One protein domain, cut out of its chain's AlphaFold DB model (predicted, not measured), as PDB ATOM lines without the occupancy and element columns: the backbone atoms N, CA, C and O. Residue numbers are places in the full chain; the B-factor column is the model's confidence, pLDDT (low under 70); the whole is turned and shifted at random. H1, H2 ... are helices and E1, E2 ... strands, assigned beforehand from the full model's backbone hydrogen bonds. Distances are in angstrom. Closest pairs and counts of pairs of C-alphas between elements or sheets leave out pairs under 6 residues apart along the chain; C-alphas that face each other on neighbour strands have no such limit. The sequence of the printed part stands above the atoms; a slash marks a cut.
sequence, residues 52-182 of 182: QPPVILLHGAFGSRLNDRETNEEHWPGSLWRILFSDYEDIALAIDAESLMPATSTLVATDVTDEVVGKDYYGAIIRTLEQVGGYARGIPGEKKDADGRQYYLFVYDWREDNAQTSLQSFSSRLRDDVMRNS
ATOM      1  N   GLN A  52     346.538 333.840 269.455       65.31
ATOM      2  CA  GLN A  52     346.098 333.062 268.303       65.31
ATOM      3  C   GLN A  52     344.576 332.834 268.413       65.31
ATOM      4  O   GLN A  52     344.116 332.340 269.447       65.31
ATOM      5  N   PRO A  53     343.775 333.165 267.379       69.19
ATOM      6  CA  PRO A  53     342.329 332.984 267.436       69.19
ATOM      7  C   PRO A  53     341.969 331.495 267.585       69.19
ATOM      8  O   PRO A  53     342.635 330.642 266.983       69.19
ATOM      9  N   PRO A  54     340.927 331.166 268.372       78.88
ATOM     10  CA  PRO A  54     340.502 329.786 268.554       78.88
ATOM     11  C   PRO A  54     339.972 329.197 267.243       78.88
ATOM     12  O   PRO A  54     339.350 329.889 266.437       78.88
ATOM     13  N   VAL A  55     340.207 327.902 267.041       87.19
ATOM     14  CA  VAL A  55     339.656 327.147 265.907       87.19
ATOM     15  C   VAL A  55     338.327 326.527 266.323       87.19
ATOM     16  O   VAL A  55     338.210 325.970 267.407       87.19
ATOM     17  N   ILE A  56     337.319 326.595 265.460       87.69
ATOM     18  CA  ILE A  56     336.039 325.914 265.672       87.69
ATOM     19  C   ILE A  56     335.871 324.911 264.539       87.69
ATOM     20  O   ILE A  56     335.849 325.302 263.372       87.69
ATOM     21  N   LEU A  57     335.745 323.631 264.876       89.44
ATOM     22  CA  LEU A  57     335.408 322.596 263.910       89.44
ATOM     23  C   LEU A  57     333.888 322.435 263.861       89.44
ATOM     24  O   LEU A  57     333.261 322.094 264.864       89.44
ATOM     25  N   LEU A  58     333.315 322.674 262.681       88.19
ATOM     26  CA  LEU A  58     331.917 322.389 262.378       88.19
ATOM     27  C   LEU A  58     331.862 321.134 261.512       88.19
ATOM     28  O   LEU A  58     332.472 321.092 260.442       88.19
ATOM     29  N   HIS A  59     331.138 320.120 261.970       88.81
ATOM     30  CA  HIS A  59     330.913 318.924 261.171       88.81
ATOM     31  C   HIS A  59     329.770 319.140 260.167       88.81
ATOM     32  O   HIS A  59     328.918 320.011 260.344       88.81
ATOM     33  N   GLY A  60     329.754 318.350 259.094       85.38
ATOM     34  CA  GLY A  60     328.635 318.273 258.151       85.38
ATOM     35  C   GLY A  60     327.561 317.265 258.576       85.38
ATOM     36  O   GLY A  60     327.565 316.767 259.706       85.38
ATOM     37  N   ALA A  61     326.669 316.928 257.642       83.94
ATOM     38  CA  ALA A  61     325.678 315.867 257.827       83.94
ATOM     39  C   ALA A  61     326.342 314.543 258.246       83.94
ATOM     40  O   ALA A  61     327.434 314.225 257.767       83.94
ATOM     41  N   PHE A  62     325.694 313.793 259.145       87.31
ATOM     42  CA  PHE A  62     326.203 312.542 259.735       87.31
ATOM     43  C   PHE A  62     327.510 312.676 260.540       87.31
ATOM     44  O   PHE A  62     328.142 311.681 260.909       87.31
ATOM     45  N   GLY A  63     327.937 313.912 260.796       88.19
ATOM     46  CA  GLY A  63     329.251 314.211 261.343       88.19
ATOM     47  C   GLY A  63     329.355 314.180 262.864       88.19
ATOM     48  O   GLY A  63     330.474 314.264 263.360       88.19
ATOM     49  N   SER A  64     328.239 314.042 263.581       91.38
ATOM     50  CA  SER A  64     328.214 313.804 265.025       91.38
ATOM     51  C   SER A  64     327.656 312.431 265.360       91.38
ATOM     52  O   SER A  64     326.798 311.910 264.643       91.38
ATOM     53  N   ARG A  65     328.146 311.875 266.467       92.75
ATOM     54  CA  ARG A  65     327.607 310.692 267.133       92.75
ATOM     55  C   ARG A  65     326.252 311.030 267.742       92.75
ATOM     56  O   ARG A  65     326.087 312.122 268.286       92.75
ATOM     57  N   LEU A  66     325.306 310.100 267.647       93.31
ATOM     58  CA  LEU A  66     323.991 310.215 268.276       93.31
ATOM     59  C   LEU A  66     323.872 309.153 269.359       93.31
ATOM     60  O   LEU A  66     323.924 307.959 269.054       93.31
ATOM     61  N   ASN A  67     323.675 309.595 270.597       94.62
ATOM     62  CA  ASN A  67     323.475 308.711 271.735       94.62
ATOM     63  C   ASN A  67     322.092 308.926 272.324       94.62
ATOM     64  O   ASN A  67     321.602 310.055 272.366       94.62
ATOM     65  N   ASP A  68     321.479 307.862 272.820       94.38
ATOM     66  CA  ASP A  68     320.282 307.988 273.633       94.38
ATOM     67  C   ASP A  68     320.614 308.719 274.942       94.38
ATOM     68  O   ASP A  68     321.579 308.396 275.634       94.38
ATOM     69  N   ARG A  69     319.834 309.751 275.275       93.88
ATOM     70  CA  ARG A  69     320.101 310.616 276.431       93.88
ATOM     71  C   ARG A  69     319.998 309.885 277.769       93.88
ATOM     72  O   ARG A  69     320.651 310.300 278.722       93.88
ATOM     73  N   GLU A  70     319.153 308.862 277.864       93.94
ATOM     74  CA  GLU A  70     318.877 308.171 279.126       93.94
ATOM     75  C   GLU A  70     319.871 307.038 279.371       93.94
ATOM     76  O   GLU A  70     320.376 306.874 280.482       93.94
ATOM     77  N   THR A  71     320.174 306.270 278.328       94.81
ATOM     78  CA  THR A  71     321.027 305.076 278.409       94.81
ATOM     79  C   THR A  71     322.478 305.333 278.004       94.81
ATOM     80  O   THR A  71     323.353 304.527 278.322       94.81
ATOM     81  N   ASN A  72     322.746 306.453 277.325       93.56
ATOM     82  CA  ASN A  72     324.016 306.781 276.672       93.56
ATOM     83  C   ASN A  72     324.426 305.790 275.558       93.56
ATOM     84  O   ASN A  72     325.569 305.823 275.093       93.56
ATOM     85  N   GLU A  73     323.512 304.922 275.113       93.19
ATOM     86  CA  GLU A  73     323.745 303.977 274.019       93.19
ATOM     87  C   GLU A  73     323.954 304.717 272.692       93.19
ATOM     88  O   GLU A  73     323.228 305.657 272.378       93.19
ATOM     89  N   GLU A  74     324.952 304.310 271.905       91.75
ATOM     90  CA  GLU A  74     325.251 304.931 270.612       91.75
ATOM     91  C   GLU A  74     324.391 304.341 269.483       91.75
ATOM     92  O   GLU A  74     324.550 303.183 269.096       91.75
ATOM     93  N   HIS A  75     323.548 305.182 268.885       91.44
ATOM     94  CA  HIS A  75     322.705 304.844 267.734       91.44
ATOM     95  C   HIS A  75     323.319 305.251 266.390       91.44
ATOM     96  O   HIS A  75     322.979 304.684 265.345       91.44
ATOM     97  N   TRP A  76     324.226 306.228 266.390       91.31
ATOM     98  CA  TRP A  76     325.007 306.601 265.214       91.31
ATOM     99  C   TRP A  76     326.443 306.944 265.614       91.31
ATOM    100  O   TRP A  76     326.624 307.704 266.565       91.31
ATOM    101  N   PRO A  77     327.457 306.464 264.876       88.62
ATOM    102  CA  PRO A  77     327.373 305.548 263.730       88.62
ATOM    103  C   PRO A  77     326.986 304.114 264.133       88.62
ATOM    104  O   PRO A  77     326.445 303.370 263.313       88.62
ATOM    105  N   GLY A  78     327.203 303.748 265.399       85.31
ATOM    106  CA  GLY A  78     326.903 302.424 265.922       85.31
ATOM    107  C   GLY A  78     327.826 301.345 265.349       85.31
ATOM    108  O   GLY A  78     328.952 301.598 264.915       85.31
ATOM    109  N   SER A  79     327.358 300.095 265.365       83.44
ATOM    110  CA  SER A  79     328.166 298.946 264.937       83.44
ATOM    111  C   SER A  79     328.351 298.853 263.412       83.44
ATOM    112  O   SER A  79     327.520 299.299 262.625       83.44
ATOM    113  N   LEU A  80     329.409 298.160 262.969       78.38
ATOM    114  CA  LEU A  80     329.666 297.897 261.541       78.38
ATOM    115  C   LEU A  80     328.500 297.191 260.832       78.38
ATOM    116  O   LEU A  80     328.209 297.482 259.675       78.38
ATOM    117  N   TRP A  81     327.824 296.269 261.522       79.56
ATOM    118  CA  TRP A  81     326.670 295.555 260.972       79.56
ATOM    119  C   TRP A  81     325.510 296.499 260.677       79.56
ATOM    120  O   TRP A  81     324.861 296.373 259.643       79.56
ATOM    121  N   ARG A  82     325.296 297.488 261.544       84.88
ATOM    122  CA  ARG A  82     324.290 298.525 261.337       84.88
ATOM    123  C   ARG A  82     324.613 299.358 260.098       84.88
ATOM    124  O   ARG A  82     323.747 299.541 259.254       84.88
ATOM    125  N   ILE A  83     325.870 299.767 259.939       83.62
ATOM    126  CA  ILE A  83     326.302 300.567 258.784       83.62
ATOM    127  C   ILE A  83     326.065 299.830 257.451       83.62
ATOM    128  O   ILE A  83     325.716 300.435 256.437       83.62
ATOM    129  N   LEU A  84     326.274 298.512 257.434       79.31
ATOM    130  CA  LEU A  84     326.179 297.714 256.212       79.31
ATOM    131  C   LEU A  84     324.760 297.220 255.894       79.31
ATOM    132  O   LEU A  84     324.478 296.959 254.726       79.31
ATOM    133  N   PHE A  85     323.892 297.059 256.899       82.44
ATOM    134  CA  PHE A  85     322.628 296.326 256.734       82.44
ATOM    135  C   PHE A  85     321.388 296.981 257.370       82.44
ATOM    136  O   PHE A  85     320.311 296.402 257.259       82.44
ATOM    137  N   SER A  86     321.501 298.138 258.031       83.56
ATOM    138  CA  SER A  86     320.352 298.831 258.643       83.56
ATOM    139  C   SER A  86     319.567 299.677 257.637       83.56
ATOM    140  O   SER A  86     320.131 300.186 256.668       83.56
ATOM    141  N   ASP A  87     318.276 299.866 257.903       83.81
ATOM    142  CA  ASP A  87     317.392 300.832 257.234       83.81
ATOM    143  C   ASP A  87     317.410 302.223 257.896       83.81
ATOM    144  O   ASP A  87     316.985 303.200 257.283       83.81
ATOM    145  N   TYR A  88     317.984 302.318 259.103       84.94
ATOM    146  CA  TYR A  88     318.174 303.544 259.883       84.94
ATOM    147  C   TYR A  88     316.878 304.234 260.330       84.94
ATOM    148  O   TYR A  88     316.902 305.424 260.655       84.94
ATOM    149  N   GLU A  89     315.754 303.513 260.397       85.25
ATOM    150  CA  GLU A  89     314.483 304.100 260.849       85.25
ATOM    151  C   GLU A  89     314.547 304.602 262.299       85.25
ATOM    152  O   GLU A  89     313.954 305.625 262.633       85.25
ATOM    153  N   ASP A  90     315.330 303.948 263.156       84.50
ATOM    154  CA  ASP A  90     315.471 304.291 264.575       84.50
ATOM    155  C   ASP A  90     316.214 305.613 264.833       84.50
ATOM    156  O   ASP A  90     316.105 306.174 265.920       84.50
ATOM    157  N   ILE A  91     316.955 306.131 263.846       88.38
ATOM    158  CA  ILE A  91     317.584 307.459 263.929       88.38
ATOM    159  C   ILE A  91     316.820 308.517 263.137       88.38
ATOM    160  O   ILE A  91     317.212 309.684 263.172       88.38
ATOM    161  N   ALA A  92     315.742 308.157 262.439       87.75
ATOM    162  CA  ALA A  92     314.933 309.125 261.719       87.75
ATOM    163  C   ALA A  92     314.277 310.109 262.699       87.75
ATOM    164  O   ALA A  92     313.764 309.738 263.755       87.75
ATOM    165  N   LEU A  93     314.303 311.392 262.346       87.50
ATOM    166  CA  LEU A  93     313.638 312.421 263.132       87.50
ATOM    167  C   LEU A  93     312.148 312.404 262.781       87.50
ATOM    168  O   LEU A  93     311.765 312.750 261.662       87.50
ATOM    169  N   ALA A  94     311.314 311.961 263.719       87.62
ATOM    170  CA  ALA A  94     309.870 311.973 263.531       87.62
ATOM    171  C   ALA A  94     309.369 313.420 263.394       87.62
ATOM    172  O   ALA A  94     309.831 314.311 264.107       87.62
ATOM    173  N   ILE A  95     308.418 313.648 262.489       87.88
ATOM    174  CA  ILE A  95     307.795 314.958 262.280       87.88
ATOM    175  C   ILE A  95     306.402 314.932 262.894       87.88
ATOM    176  O   ILE A  95     305.601 314.046 262.589       87.88
ATOM    177  N   ASP A  96     306.114 315.906 263.750       87.50
ATOM    178  CA  ASP A  96     304.774 316.104 264.280       87.50
ATOM    179  C   ASP A  96     303.847 316.614 263.164       87.50
ATOM    180  O   ASP A  96     304.121 317.621 262.511       87.50
ATOM    181  N   ALA A  97     302.753 315.894 262.916       87.38
ATOM    182  CA  ALA A  97     301.895 316.134 261.755       87.38
ATOM    183  C   ALA A  97     301.094 317.446 261.839       87.38
ATOM    184  O   ALA A  97     300.631 317.936 260.810       87.38
ATOM    185  N   GLU A  98     300.915 318.004 263.040       90.00
ATOM    186  CA  GLU A  98     300.166 319.246 263.253       90.00
ATOM    187  C   GLU A  98     301.075 320.476 263.160       90.00
ATOM    188  O   GLU A  98     300.784 321.413 262.416       90.00
ATOM    189  N   SER A  99     302.198 320.469 263.878       87.25
ATOM    190  CA  SER A  99     303.152 321.582 263.902       87.25
ATOM    191  C   SER A  99     304.125 321.586 262.725       87.25
ATOM    192  O   SER A  99     304.730 322.622 262.451       87.25
ATOM    193  N   LEU A 100     304.285 320.450 262.032       84.94
ATOM    194  CA  LEU A 100     305.309 320.213 261.004       84.94
ATOM    195  C   LEU A 100     306.743 320.426 261.513       84.94
ATOM    196  O   LEU A 100     307.670 320.619 260.724       84.94
ATOM    197  N   MET A 101     306.926 320.379 262.831       84.06
ATOM    198  CA  MET A 101     308.218 320.492 263.491       84.06
ATOM    199  C   MET A 101     308.743 319.101 263.863       84.06
ATOM    200  O   MET A 101     307.957 318.159 264.020       84.06
ATOM    201  N   PRO A 102     310.064 318.953 264.047       84.81
ATOM    202  CA  PRO A 102     310.626 317.772 264.681       84.81
ATOM    203  C   PRO A 102     309.940 317.444 266.007       84.81
ATOM    204  O   PRO A 102     309.841 318.291 266.899       84.81
ATOM    205  N   ALA A 103     309.495 316.199 266.149       84.81
ATOM    206  CA  ALA A 103     309.079 315.665 267.432       84.81
ATOM    207  C   ALA A 103     310.291 315.563 268.372       84.81
ATOM    208  O   ALA A 103     311.444 315.481 267.942       84.81
ATOM    209  N   THR A 104     310.036 315.549 269.682       83.75
ATOM    210  CA  THR A 104     311.110 315.415 270.671       83.75
ATOM    211  C   THR A 104     311.826 314.073 270.510       83.75
ATOM    212  O   THR A 104     311.217 313.017 270.661       83.75
ATOM    213  N   SER A 105     313.130 314.127 270.238       86.81
ATOM    214  CA  SER A 105     314.011 312.961 270.148       86.81
ATOM    215  C   SER A 105     314.692 312.678 271.494       86.81
ATOM    216  O   SER A 105     315.144 313.606 272.176       86.81
ATOM    217  N   THR A 106     314.815 311.398 271.863       91.50
ATOM    218  CA  THR A 106     315.668 310.964 272.988       91.50
ATOM    219  C   THR A 106     317.146 310.970 272.609       91.50
ATOM    220  O   THR A 106     317.998 311.175 273.473       91.50
ATOM    221  N   LEU A 107     317.458 310.821 271.319       92.50
ATOM    222  CA  LEU A 107     318.820 310.887 270.807       92.50
ATOM    223  C   LEU A 107     319.358 312.319 270.855       92.50
ATOM    224  O   LEU A 107     318.644 313.267 270.518       92.50
ATOM    225  N   VAL A 108     320.618 312.450 271.260       92.25
ATOM    226  CA  VAL A 108     321.366 313.704 271.359       92.25
ATOM    227  C   VAL A 108     322.739 313.572 270.717       92.25
ATOM    228  O   VAL A 108     323.365 312.514 270.770       92.25
ATOM    229  N   ALA A 109     323.222 314.669 270.138       91.94
ATOM    230  CA  ALA A 109     324.573 314.738 269.604       91.94
ATOM    231  C   ALA A 109     325.606 314.869 270.736       91.94
ATOM    232  O   ALA A 109     325.470 315.745 271.593       91.94
ATOM    233  N   THR A 110     326.633 314.015 270.741       90.69
ATOM    234  CA  THR A 110     327.592 313.904 271.862       90.69
ATOM    235  C   THR A 110     329.020 314.292 271.491       90.69
ATOM    236  O   THR A 110     329.641 315.099 272.181       90.69
ATOM    237  N   ASP A 111     329.540 313.770 270.382       89.75
ATOM    238  CA  ASP A 111     330.852 314.130 269.837       89.75
ATOM    239  C   ASP A 111     330.843 314.077 268.303       89.75
ATOM    240  O   ASP A 111     329.840 313.701 267.698       89.75
ATOM    241  N   VAL A 112     331.944 314.444 267.651       89.31
ATOM    242  CA  VAL A 112     332.110 314.201 266.214       89.31
ATOM    243  C   VAL A 112     332.389 312.728 265.921       89.31
ATOM    244  O   VAL A 112     332.998 312.001 266.705       89.31
ATOM    245  N   THR A 113     331.968 312.295 264.741       84.06
ATOM    246  CA  THR A 113     332.267 310.976 264.191       84.06
ATOM    247  C   THR A 113     333.724 310.950 263.715       84.06
ATOM    248  O   THR A 113     334.024 311.334 262.589       84.06
ATOM    249  N   ASP A 114     334.658 310.556 264.573       74.94
ATOM    250  CA  ASP A 114     336.100 310.584 264.297       74.94
ATOM    251  C   ASP A 114     336.552 309.482 263.324       74.94
ATOM    252  O   ASP A 114     337.106 309.797 262.265       74.94
ATOM    253  N   GLU A 115     336.269 308.217 263.633       70.69
ATOM    254  CA  GLU A 115     336.629 307.057 262.820       70.69
ATOM    255  C   GLU A 115     335.465 306.069 262.711       70.69
ATOM    256  O   GLU A 115     334.899 305.615 263.706       70.69
ATOM    257  N   VAL A 116     335.123 305.705 261.474       71.06
ATOM    258  CA  VAL A 116     334.092 304.705 261.182       71.06
ATOM    259  C   VAL A 116     334.574 303.798 260.064       71.06
ATOM    260  O   VAL A 116     334.923 304.264 258.983       71.06
ATOM    261  N   VAL A 117     334.583 302.484 260.311       65.19
ATOM    262  CA  VAL A 117     334.972 301.457 259.320       65.19
ATOM    263  C   VAL A 117     336.385 301.719 258.750       65.19
ATOM    264  O   VAL A 117     336.623 301.621 257.549       65.19
ATOM    265  N   GLY A 118     337.335 302.126 259.601       61.00
ATOM    266  CA  GLY A 118     338.709 302.452 259.186       61.00
ATOM    267  C   GLY A 118     338.830 303.707 258.313       61.00
ATOM    268  O   GLY A 118     339.914 304.010 257.812       61.00
ATOM    269  N   LYS A 119     337.725 304.434 258.104       68.88
ATOM    270  CA  LYS A 119     337.722 305.746 257.473       68.88
ATOM    271  C   LYS A 119     337.717 306.808 258.557       68.88
ATOM    272  O   LYS A 119     336.784 306.923 259.348       68.88
ATOM    273  N   ASP A 120     338.778 307.590 258.544       74.19
ATOM    274  CA  ASP A 120     338.941 308.749 259.394       74.19
ATOM    275  C   ASP A 120     338.242 309.956 258.750       74.19
ATOM    276  O   ASP A 120     338.634 310.404 257.668       74.19
ATOM    277  N   TYR A 121     337.169 310.437 259.381       80.50
ATOM    278  CA  TYR A 121     336.394 311.576 258.886       80.50
ATOM    279  C   TYR A 121     336.911 312.893 259.470       80.50
ATOM    280  O   TYR A 121     337.217 313.819 258.716       80.50
ATOM    281  N   TYR A 122     337.028 312.972 260.798       85.44
ATOM    282  CA  TYR A 122     337.499 314.171 261.506       85.44
ATOM    283  C   TYR A 122     338.723 313.921 262.398       85.44
ATOM    284  O   TYR A 122     339.375 314.874 262.827       85.44
ATOM    285  N   GLY A 123     339.093 312.668 262.655       86.00
ATOM    286  CA  GLY A 123     340.276 312.321 263.439       86.00
ATOM    287  C   GLY A 123     341.575 312.888 262.857       86.00
ATOM    288  O   GLY A 123     342.420 313.371 263.604       86.00
ATOM    289  N   ALA A 124     341.736 312.926 261.533       85.62
ATOM    290  CA  ALA A 124     342.952 313.420 260.891       85.62
ATOM    291  C   ALA A 124     343.171 314.919 261.142       85.62
ATOM    292  O   ALA A 124     344.293 315.343 261.436       85.62
ATOM    293  N   ILE A 125     342.104 315.722 261.067       87.50
ATOM    294  CA  ILE A 125     342.180 317.156 261.363       87.50
ATOM    295  C   ILE A 125     342.354 317.403 262.863       87.50
ATOM    296  O   ILE A 125     343.175 318.240 263.230       87.50
ATOM    297  N   ILE A 126     341.676 316.637 263.725       89.94
ATOM    298  CA  ILE A 126     341.834 316.728 265.185       89.94
ATOM    299  C   ILE A 126     343.280 316.423 265.585       89.94
ATOM    300  O   ILE A 126     343.935 317.261 266.200       89.94
ATOM    301  N   ARG A 127     343.833 315.294 265.132       90.06
ATOM    302  CA  ARG A 127     345.230 314.935 265.412       90.06
ATOM    303  C   ARG A 127     346.208 315.954 264.848       90.06
ATOM    304  O   ARG A 127     347.220 316.226 265.480       90.06
ATOM    305  N   THR A 128     345.926 316.548 263.691       88.62
ATOM    306  CA  THR A 128     346.760 317.631 263.150       88.62
ATOM    307  C   THR A 128     346.747 318.847 264.075       88.62
ATOM    308  O   THR A 128     347.807 319.387 264.388       88.62
ATOM    309  N   LEU A 129     345.568 319.280 264.524       88.69
ATOM    310  CA  LEU A 129     345.432 320.412 265.437       88.69
ATOM    311  C   LEU A 129     346.202 320.161 266.737       88.69
ATOM    312  O   LEU A 129     346.978 321.021 267.151       88.69
ATOM    313  N   GLU A 130     346.057 318.974 267.320       88.94
ATOM    314  CA  GLU A 130     346.692 318.609 268.588       88.94
ATOM    315  C   GLU A 130     348.202 318.379 268.456       88.94
ATOM    316  O   GLU A 130     348.998 319.007 269.152       88.94
ATOM    317  N   GLN A 131     348.619 317.505 267.540       88.62
ATOM    318  CA  GLN A 131     349.999 317.015 267.461       88.62
ATOM    319  C   GLN A 131     350.928 317.967 266.707       88.62
ATOM    320  O   GLN A 131     352.120 318.028 267.002       88.62
ATOM    321  N   VAL A 132     350.402 318.694 265.717       84.81
ATOM    322  CA  VAL A 132     351.197 319.576 264.849       84.81
ATOM    323  C   VAL A 132     350.929 321.042 265.165       84.81
ATOM    324  O   VAL A 132     351.857 321.847 265.228       84.81
ATOM    325  N   GLY A 133     349.659 321.401 265.347       79.31
ATOM    326  CA  GLY A 133     349.236 322.778 265.574       79.31
ATOM    327  C   GLY A 133     349.418 323.266 267.013       79.31
ATOM    328  O   GLY A 133     349.348 324.480 267.228       79.31
ATOM    329  N   GLY A 134     349.643 322.355 267.969       83.75
ATOM    330  CA  GLY A 134     349.754 322.658 269.398       83.75
ATOM    331  C   GLY A 134     348.441 323.143 270.018       83.75
ATOM    332  O   GLY A 134     348.464 323.917 270.973       83.75
ATOM    333  N   TYR A 135     347.304 322.762 269.432       86.62
ATOM    334  CA  TYR A 135     345.984 323.109 269.941       86.62
ATOM    335  C   TYR A 135     345.531 322.112 271.011       86.62
ATOM    336  O   TYR A 135     345.712 320.910 270.862       86.62
ATOM    337  N   ALA A 136     344.869 322.605 272.052       87.62
ATOM    338  CA  ALA A 136     344.158 321.788 273.030       87.62
ATOM    339  C   ALA A 136     342.641 321.895 272.818       87.62
ATOM    340  O   ALA A 136     342.133 322.972 272.482       87.62
ATOM    341  N   ARG A 137     341.911 320.790 273.027       88.94
ATOM    342  CA  ARG A 137     340.442 320.794 272.989       88.94
ATOM    343  C   ARG A 137     339.912 321.618 274.158       88.94
ATOM    344  O   ARG A 137     340.205 321.316 275.309       88.94
ATOM    345  N   GLY A 138     339.140 322.654 273.857       87.19
ATOM    346  CA  GLY A 138     338.408 323.439 274.844       87.19
ATOM    347  C   GLY A 138     336.967 322.960 274.991       87.19
ATOM    348  O   GLY A 138     336.371 322.429 274.047       87.19
ATOM    349  N   ILE A 139     336.394 323.199 276.168       84.56
ATOM    350  CA  ILE A 139     334.962 323.050 276.429       84.56
ATOM    351  C   ILE A 139     334.370 324.462 276.501       84.56
ATOM    352  O   ILE A 139     334.811 325.248 277.341       84.56
ATOM    353  N   PRO A 140     333.410 324.827 275.626       81.81
ATOM    354  CA  PRO A 140     332.813 326.158 275.664       81.81
ATOM    355  C   PRO A 140     332.148 326.437 277.020       81.81
ATOM    356  O   PRO A 140     331.288 325.675 277.460       81.81
ATOM    357  N   GLY A 141     332.495 327.551 277.651       75.75
ATOM    358  CA  GLY A 141     332.043 327.993 278.966       75.75
ATOM    359  C   GLY A 141     333.025 327.690 280.102       75.75
ATOM    360  O   GLY A 141     332.933 328.331 281.158       75.75
ATOM    361  N   GLU A 142     333.962 326.756 279.912       78.19
ATOM    362  CA  GLU A 142     334.936 326.360 280.930       78.19
ATOM    363  C   GLU A 142     336.203 327.223 280.895       78.19
ATOM    364  O   GLU A 142     336.641 327.731 279.860       78.19
ATOM    365  N   LYS A 143     336.803 327.432 282.071       66.62
ATOM    366  CA  LYS A 143     338.037 328.214 282.187       66.62
ATOM    367  C   LYS A 143     339.191 327.427 281.559       66.62
ATOM    368  O   LYS A 143     339.313 326.230 281.779       66.62
ATOM    369  N   LYS A 144     340.058 328.113 280.809       68.19
ATOM    370  CA  LYS A 144     341.258 327.501 280.228       68.19
ATOM    371  C   LYS A 144     342.179 327.006 281.345       68.19
ATOM    372  O   LYS A 144     342.583 327.802 282.192       68.19
ATOM    373  N   ASP A 145     342.560 325.735 281.287       57.44
ATOM    374  CA  ASP A 145     343.580 325.171 282.178       57.44
ATOM    375  C   ASP A 145     345.010 325.528 281.740       57.44
ATOM    376  O   ASP A 145     345.936 325.468 282.547       57.44
ATOM    377  N   ALA A 146     345.206 325.928 280.478       55.34
ATOM    378  CA  ALA A 146     346.529 326.188 279.920       55.34
ATOM    379  C   ALA A 146     346.570 327.413 278.997       55.34
ATOM    380  O   ALA A 146     345.640 327.685 278.232       55.34
ATOM    381  N   ASP A 147     347.703 328.111 279.054       60.59
ATOM    382  CA  ASP A 147     348.087 329.190 278.149       60.59
ATOM    383  C   ASP A 147     348.516 328.554 276.812       60.59
ATOM    384  O   ASP A 147     349.644 328.090 276.645       60.59
ATOM    385  N   GLY A 148     347.560 328.375 275.899       68.50
ATOM    386  CA  GLY A 148     347.766 327.598 274.678       68.50
ATOM    387  C   GLY A 148     346.682 327.813 273.627       68.50
ATOM    388  O   GLY A 148     345.603 328.348 273.900       68.50
ATOM    389  N   ARG A 149     346.977 327.402 272.389       81.19
ATOM    390  CA  ARG A 149     346.025 327.470 271.272       81.19
ATOM    391  C   ARG A 149     344.851 326.542 271.573       81.19
ATOM    392  O   ARG A 149     345.052 325.437 272.062       81.19
ATOM    393  N   GLN A 150     343.631 326.970 271.269       84.62
ATOM    394  CA  GLN A 150     342.441 326.171 271.558       84.62
ATOM    395  C   GLN A 150     341.624 325.879 270.322       84.62
ATOM    396  O   GLN A 150     341.471 326.737 269.445       84.62
ATOM    397  N   TYR A 151     341.109 324.656 270.264       89.12
ATOM    398  CA  TYR A 151     340.092 324.287 269.303       89.12
ATOM    399  C   TYR A 151     338.833 323.807 270.021       89.12
ATOM    400  O   TYR A 151     338.900 323.223 271.099       89.12
ATOM    401  N   TYR A 152     337.683 324.059 269.413       89.56
ATOM    402  CA  TYR A 152     336.377 323.691 269.934       89.56
ATOM    403  C   TYR A 152     335.622 322.894 268.883       89.56
ATOM    404  O   TYR A 152     335.727 323.176 267.688       89.56
ATOM    405  N   LEU A 153     334.837 321.919 269.328       90.12
ATOM    406  CA  LEU A 153     333.926 321.191 268.457       90.12
ATOM    407  C   LEU A 153     332.530 321.786 268.602       90.12
ATOM    408  O   LEU A 153     331.991 321.845 269.706       90.12
ATOM    409  N   PHE A 154     331.950 322.221 267.488       89.12
ATOM    410  CA  PHE A 154     330.530 322.529 267.439       89.12
ATOM    411  C   PHE A 154     329.775 321.260 267.053       89.12
ATOM    412  O   PHE A 154     329.642 320.936 265.873       89.12
ATOM    413  N   VAL A 155     329.343 320.526 268.076       88.94
ATOM    414  CA  VAL A 155     328.592 319.278 267.939       88.94
ATOM    415  C   VAL A 155     327.103 319.608 267.960       88.94
ATOM    416  O   VAL A 155     326.607 320.182 268.930       88.94
ATOM    417  N   TYR A 156     326.401 319.282 266.879       88.75
ATOM    418  CA  TYR A 156     324.962 319.494 266.741       88.75
ATOM    419  C   TYR A 156     324.282 318.241 266.190       88.75
ATOM    420  O   TYR A 156     324.928 317.395 265.566       88.75
ATOM    421  N   ASP A 157     322.978 318.107 266.433       90.00
ATOM    422  CA  ASP A 157     322.187 317.057 265.801       90.00
ATOM    423  C   ASP A 157     321.996 317.411 264.327       90.00
ATOM    424  O   ASP A 157     321.292 318.355 263.977       90.00
ATOM    425  N   TRP A 158     322.677 316.674 263.454       89.06
ATOM    426  CA  TRP A 158     322.661 316.925 262.015       89.06
ATOM    427  C   TRP A 158     321.315 316.599 261.355       89.06
ATOM    428  O   TRP A 158     321.155 316.889 260.168       89.06
ATOM    429  N   ARG A 159     320.377 315.974 262.081       89.12
ATOM    430  CA  ARG A 159     319.009 315.703 261.614       89.12
ATOM    431  C   ARG A 159     318.114 316.934 261.719       89.12
ATOM    432  O   ARG A 159     317.105 317.012 261.023       89.12
ATOM    433  N   GLU A 160     318.469 317.865 262.599       85.69
ATOM    434  CA  GLU A 160     317.732 319.100 262.842       85.69
ATOM    435  C   GLU A 160     318.250 320.251 261.966       85.69
ATOM    436  O   GLU A 160     319.386 320.244 261.484       85.69
ATOM    437  N   ASP A 161     317.414 321.275 261.776       76.50
ATOM    438  CA  ASP A 161     317.839 322.520 261.138       76.50
ATOM    439  C   ASP A 161     318.817 323.278 262.057       76.50
ATOM    440  O   ASP A 161     318.562 323.523 263.239       76.50
ATOM    441  N   ASN A 162     319.954 323.682 261.499       65.88
ATOM    442  CA  ASN A 162     321.011 324.397 262.204       65.88
ATOM    443  C   ASN A 162     320.693 325.890 262.434       65.88
ATOM    444  O   ASN A 162     321.419 326.566 263.173       65.88
ATOM    445  N   ALA A 163     319.631 326.419 261.817       55.50
ATOM    446  CA  ALA A 163     319.455 327.852 261.614       55.50
ATOM    447  C   ALA A 163     319.069 328.682 262.853       55.50
ATOM    448  O   ALA A 163     319.281 329.896 262.819       55.50
ATOM    449  N   GLN A 164     318.516 328.114 263.938       54.69
ATOM    450  CA  GLN A 164     317.839 328.972 264.934       54.69
ATOM    451  C   GLN A 164     318.320 328.940 266.391       54.69
ATOM    452  O   GLN A 164     318.101 329.939 267.076       54.69
ATOM    453  N   THR A 165     318.994 327.907 266.916       58.12
ATOM    454  CA  THR A 165     319.241 327.877 268.385       58.12
ATOM    455  C   THR A 165     320.614 327.358 268.825       58.12
ATOM    456  O   THR A 165     321.236 327.939 269.723       58.12
ATOM    457  N   SER A 166     321.153 326.316 268.190       68.94
ATOM    458  CA  SER A 166     322.406 325.682 268.631       68.94
ATOM    459  C   SER A 166     323.648 326.527 268.316       68.94
ATOM    460  O   SER A 166     324.508 326.709 269.180       68.94
ATOM    461  N   LEU A 167     323.724 327.125 267.122       74.75
ATOM    462  CA  LEU A 167     324.898 327.901 266.704       74.75
ATOM    463  C   LEU A 167     325.019 329.238 267.450       74.75
ATOM    464  O   LEU A 167     326.116 329.632 267.848       74.75
ATOM    465  N   GLN A 168     323.900 329.935 267.670       72.75
ATOM    466  CA  GLN A 168     323.901 331.218 268.382       72.75
ATOM    467  C   GLN A 168     324.316 331.050 269.850       72.75
ATOM    468  O   GLN A 168     325.183 331.778 270.334       72.75
ATOM    469  N   SER A 169     323.748 330.057 270.543       75.25
ATOM    470  CA  SER A 169     324.094 329.760 271.940       75.25
ATOM    471  C   SER A 169     325.544 329.291 272.093       75.25
ATOM    472  O   SER A 169     326.232 329.681 273.036       75.25
ATOM    473  N   PHE A 170     326.053 328.505 271.143       81.69
ATOM    474  CA  PHE A 170     327.466 328.135 271.083       81.69
ATOM    475  C   PHE A 170     328.386 329.348 270.884       81.69
ATOM    476  O   PHE A 170     329.331 329.530 271.648       81.69
ATOM    477  N   SER A 171     328.070 330.214 269.916       78.88
ATOM    478  CA  SER A 171     328.828 331.443 269.646       78.88
ATOM    479  C   SER A 171     328.873 332.374 270.862       78.88
ATOM    480  O   SER A 171     329.925 332.934 271.170       78.88
ATOM    481  N   SER A 172     327.763 332.493 271.602       79.50
ATOM    482  CA  SER A 172     327.718 333.276 272.842       79.50
ATOM    483  C   SER A 172     328.660 332.718 273.909       79.50
ATOM    484  O   SER A 172     329.467 333.470 274.445       79.50
ATOM    485  N   ARG A 173     328.616 331.403 274.174       80.19
ATOM    486  CA  ARG A 173     329.502 330.756 275.160       80.19
ATOM    487  C   ARG A 173     330.979 330.943 274.811       80.19
ATOM    488  O   ARG A 173     331.766 331.320 275.668       80.19
ATOM    489  N   LEU A 174     331.334 330.774 273.536       80.12
ATOM    490  CA  LEU A 174     332.701 331.016 273.074       80.12
ATOM    491  C   LEU A 174     333.130 332.475 273.211       80.12
ATOM    492  O   LEU A 174     334.282 332.751 273.543       80.12
ATOM    493  N   ARG A 175     332.230 333.422 272.930       78.00
ATOM    494  CA  ARG A 175     332.522 334.847 273.107       78.00
ATOM    495  C   ARG A 175     332.849 335.146 274.564       78.00
ATOM    496  O   ARG A 175     333.821 335.852 274.818       78.00
ATOM    497  N   ASP A 176     332.086 334.585 275.493       77.62
ATOM    498  CA  ASP A 176     332.329 334.758 276.923       77.62
ATOM    499  C   ASP A 176     333.683 334.162 277.339       77.62
ATOM    500  O   ASP A 176     334.411 334.786 278.111       77.62
ATOM    501  N   ASP A 177     334.081 333.019 276.773       70.38
ATOM    502  CA  ASP A 177     335.398 332.423 277.029       70.38
ATOM    503  C   ASP A 177     336.545 333.272 276.483       70.38
ATOM    504  O   ASP A 177     337.554 333.467 277.162       70.38
ATOM    505  N   VAL A 178     336.417 333.794 275.261       67.31
ATOM    506  CA  VAL A 178     337.438 334.671 274.672       67.31
ATOM    507  C   VAL A 178     337.589 335.938 275.515       67.31
ATOM    508  O   VAL A 178     338.713 336.311 275.845       67.31
ATOM    509  N   MET A 179     336.476 336.548 275.934       65.81
ATOM    510  CA  MET A 179     336.489 337.764 276.751       65.81
ATOM    511  C   MET A 179     337.015 337.530 278.172       65.81
ATOM    512  O   MET A 179     337.675 338.404 278.721       65.81
ATOM    513  N   ARG A 180     336.761 336.365 278.783       61.91
ATOM    514  CA  ARG A 180     337.244 336.035 280.139       61.91
ATOM    515  C   ARG A 180     338.759 335.807 280.202       61.91
ATOM    516  O   ARG A 180     339.338 335.882 281.281       61.91
ATOM    517  N   ASN A 181     339.378 335.486 279.068       55.53
ATOM    518  CA  ASN A 181     340.791 335.125 278.966       55.53
ATOM    519  C   ASN A 181     341.628 336.163 278.185       55.53
ATOM    520  O   ASN A 181     342.725 335.823 277.743       55.53
ATOM    521  N   SER A 182     341.094 337.373 277.974       51.72
ATOM    522  CA  SER A 182     341.779 338.534 277.374       51.72
ATOM    523  C   SER A 182     342.109 339.567 278.447       51.72
ATOM    524  O   SER A 182     343.163 340.226 278.315       51.72
TER     525      SER A 182
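Overview. This is residues 52 to 182 of the 182 residues of an uncharacterized protein of Gammaproteobacteria bacterium (UniProt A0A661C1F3). A small three-strand sheet, E1, E6 and E5, lies between H2, which packs along one face of it, and the longer H3, which only grazes it. A second small sheet, E3, E2 and E4, follows near the end of E6, and beyond it lie the short H1 and a long loop, residues 86 to 106. The printed part has 131 residues with three named helices and six named strands, in the order E1 E2 E3 H1 E4 H2 E5 E6 H3. The sheet order E1 E6 E5 is parallel and E3 E2 E4 antiparallel; the class is mixed, helices and strands, with under half of the residues in named elements. The whole is only just compact, close to loose, with a radius of gyration of the C-alphas of 16.8 A and spans of 48 by 38 by 24 A.

Arrangement. The inner strand E6, residues 149 to 154, has staggered pairing: its residues 151 to 154 pair with E1, residues 55 to 58, and its residues 149 to 151 with E5, residues 135 to 137. E1 and E6 are parallel at 17 degrees, with N 57 and O 152 2.8 A apart; E6 and E5 are parallel at 41 degrees, with N 136 and O 149 2.8 A apart. H2, residues 123 to 132, is on this sheet in two layers, a helix on one face of a sheet, at a height over the sheet of 9.6 A. It lies over E6 and, only just, over E5, with 3 of its C-alphas, and runs along the strands, at 1 degree to E6 on the local plane. The closest C-alphas of H2 and E5 are those of Leu 129 and Tyr 135, 5.3 A apart. H3, residues 166 to 180, only grazes the sheet with its residues 166 to 174; its closest C-alpha pair with E6 is Phe 170 and Phe 154, 7.4 A. H2 and H3 are apart. In the second sheet E2, residues 64 to 68, is antiparallel to E4, residues 107 to 112, at 145 degrees, with N 65 and O 111 2.8 A apart. E2 and E3, residues 74 to 76, form a hairpin, with N 75 and O 66 2.8 A apart. The closest C-alphas of E4 and E6 are those of Val 112 and Leu 153, 7.6 A apart. H1, residues 80 to 85, is not on either sheet. In H1, H2 and H3 every O i to N i+4 pair is within hydrogen-bond range.

Along the chain. E1 begins at C-alpha 55 (339.656, 327.147, 265.907). E6 is 16.7 A long, E4 14.4 A, E2 13.1 A and H2 13.2 A. H3, 21.4 A long, ends at C-alpha 180 (337.244, 336.035, 280.139).

Size, cuts and confidence. The C-alphas farthest apart, of Glu 98 and Asp 147, are 51.2 A apart. The printed part has no cut. The links H1 to E4, E5 to E6 and E6 to H3 are long. The mean pLDDT of the printed part is 81.9, and residues 52 to 53, 117 to 119, 143 to 148, 162 to 166 and 178 to 182 are under 70.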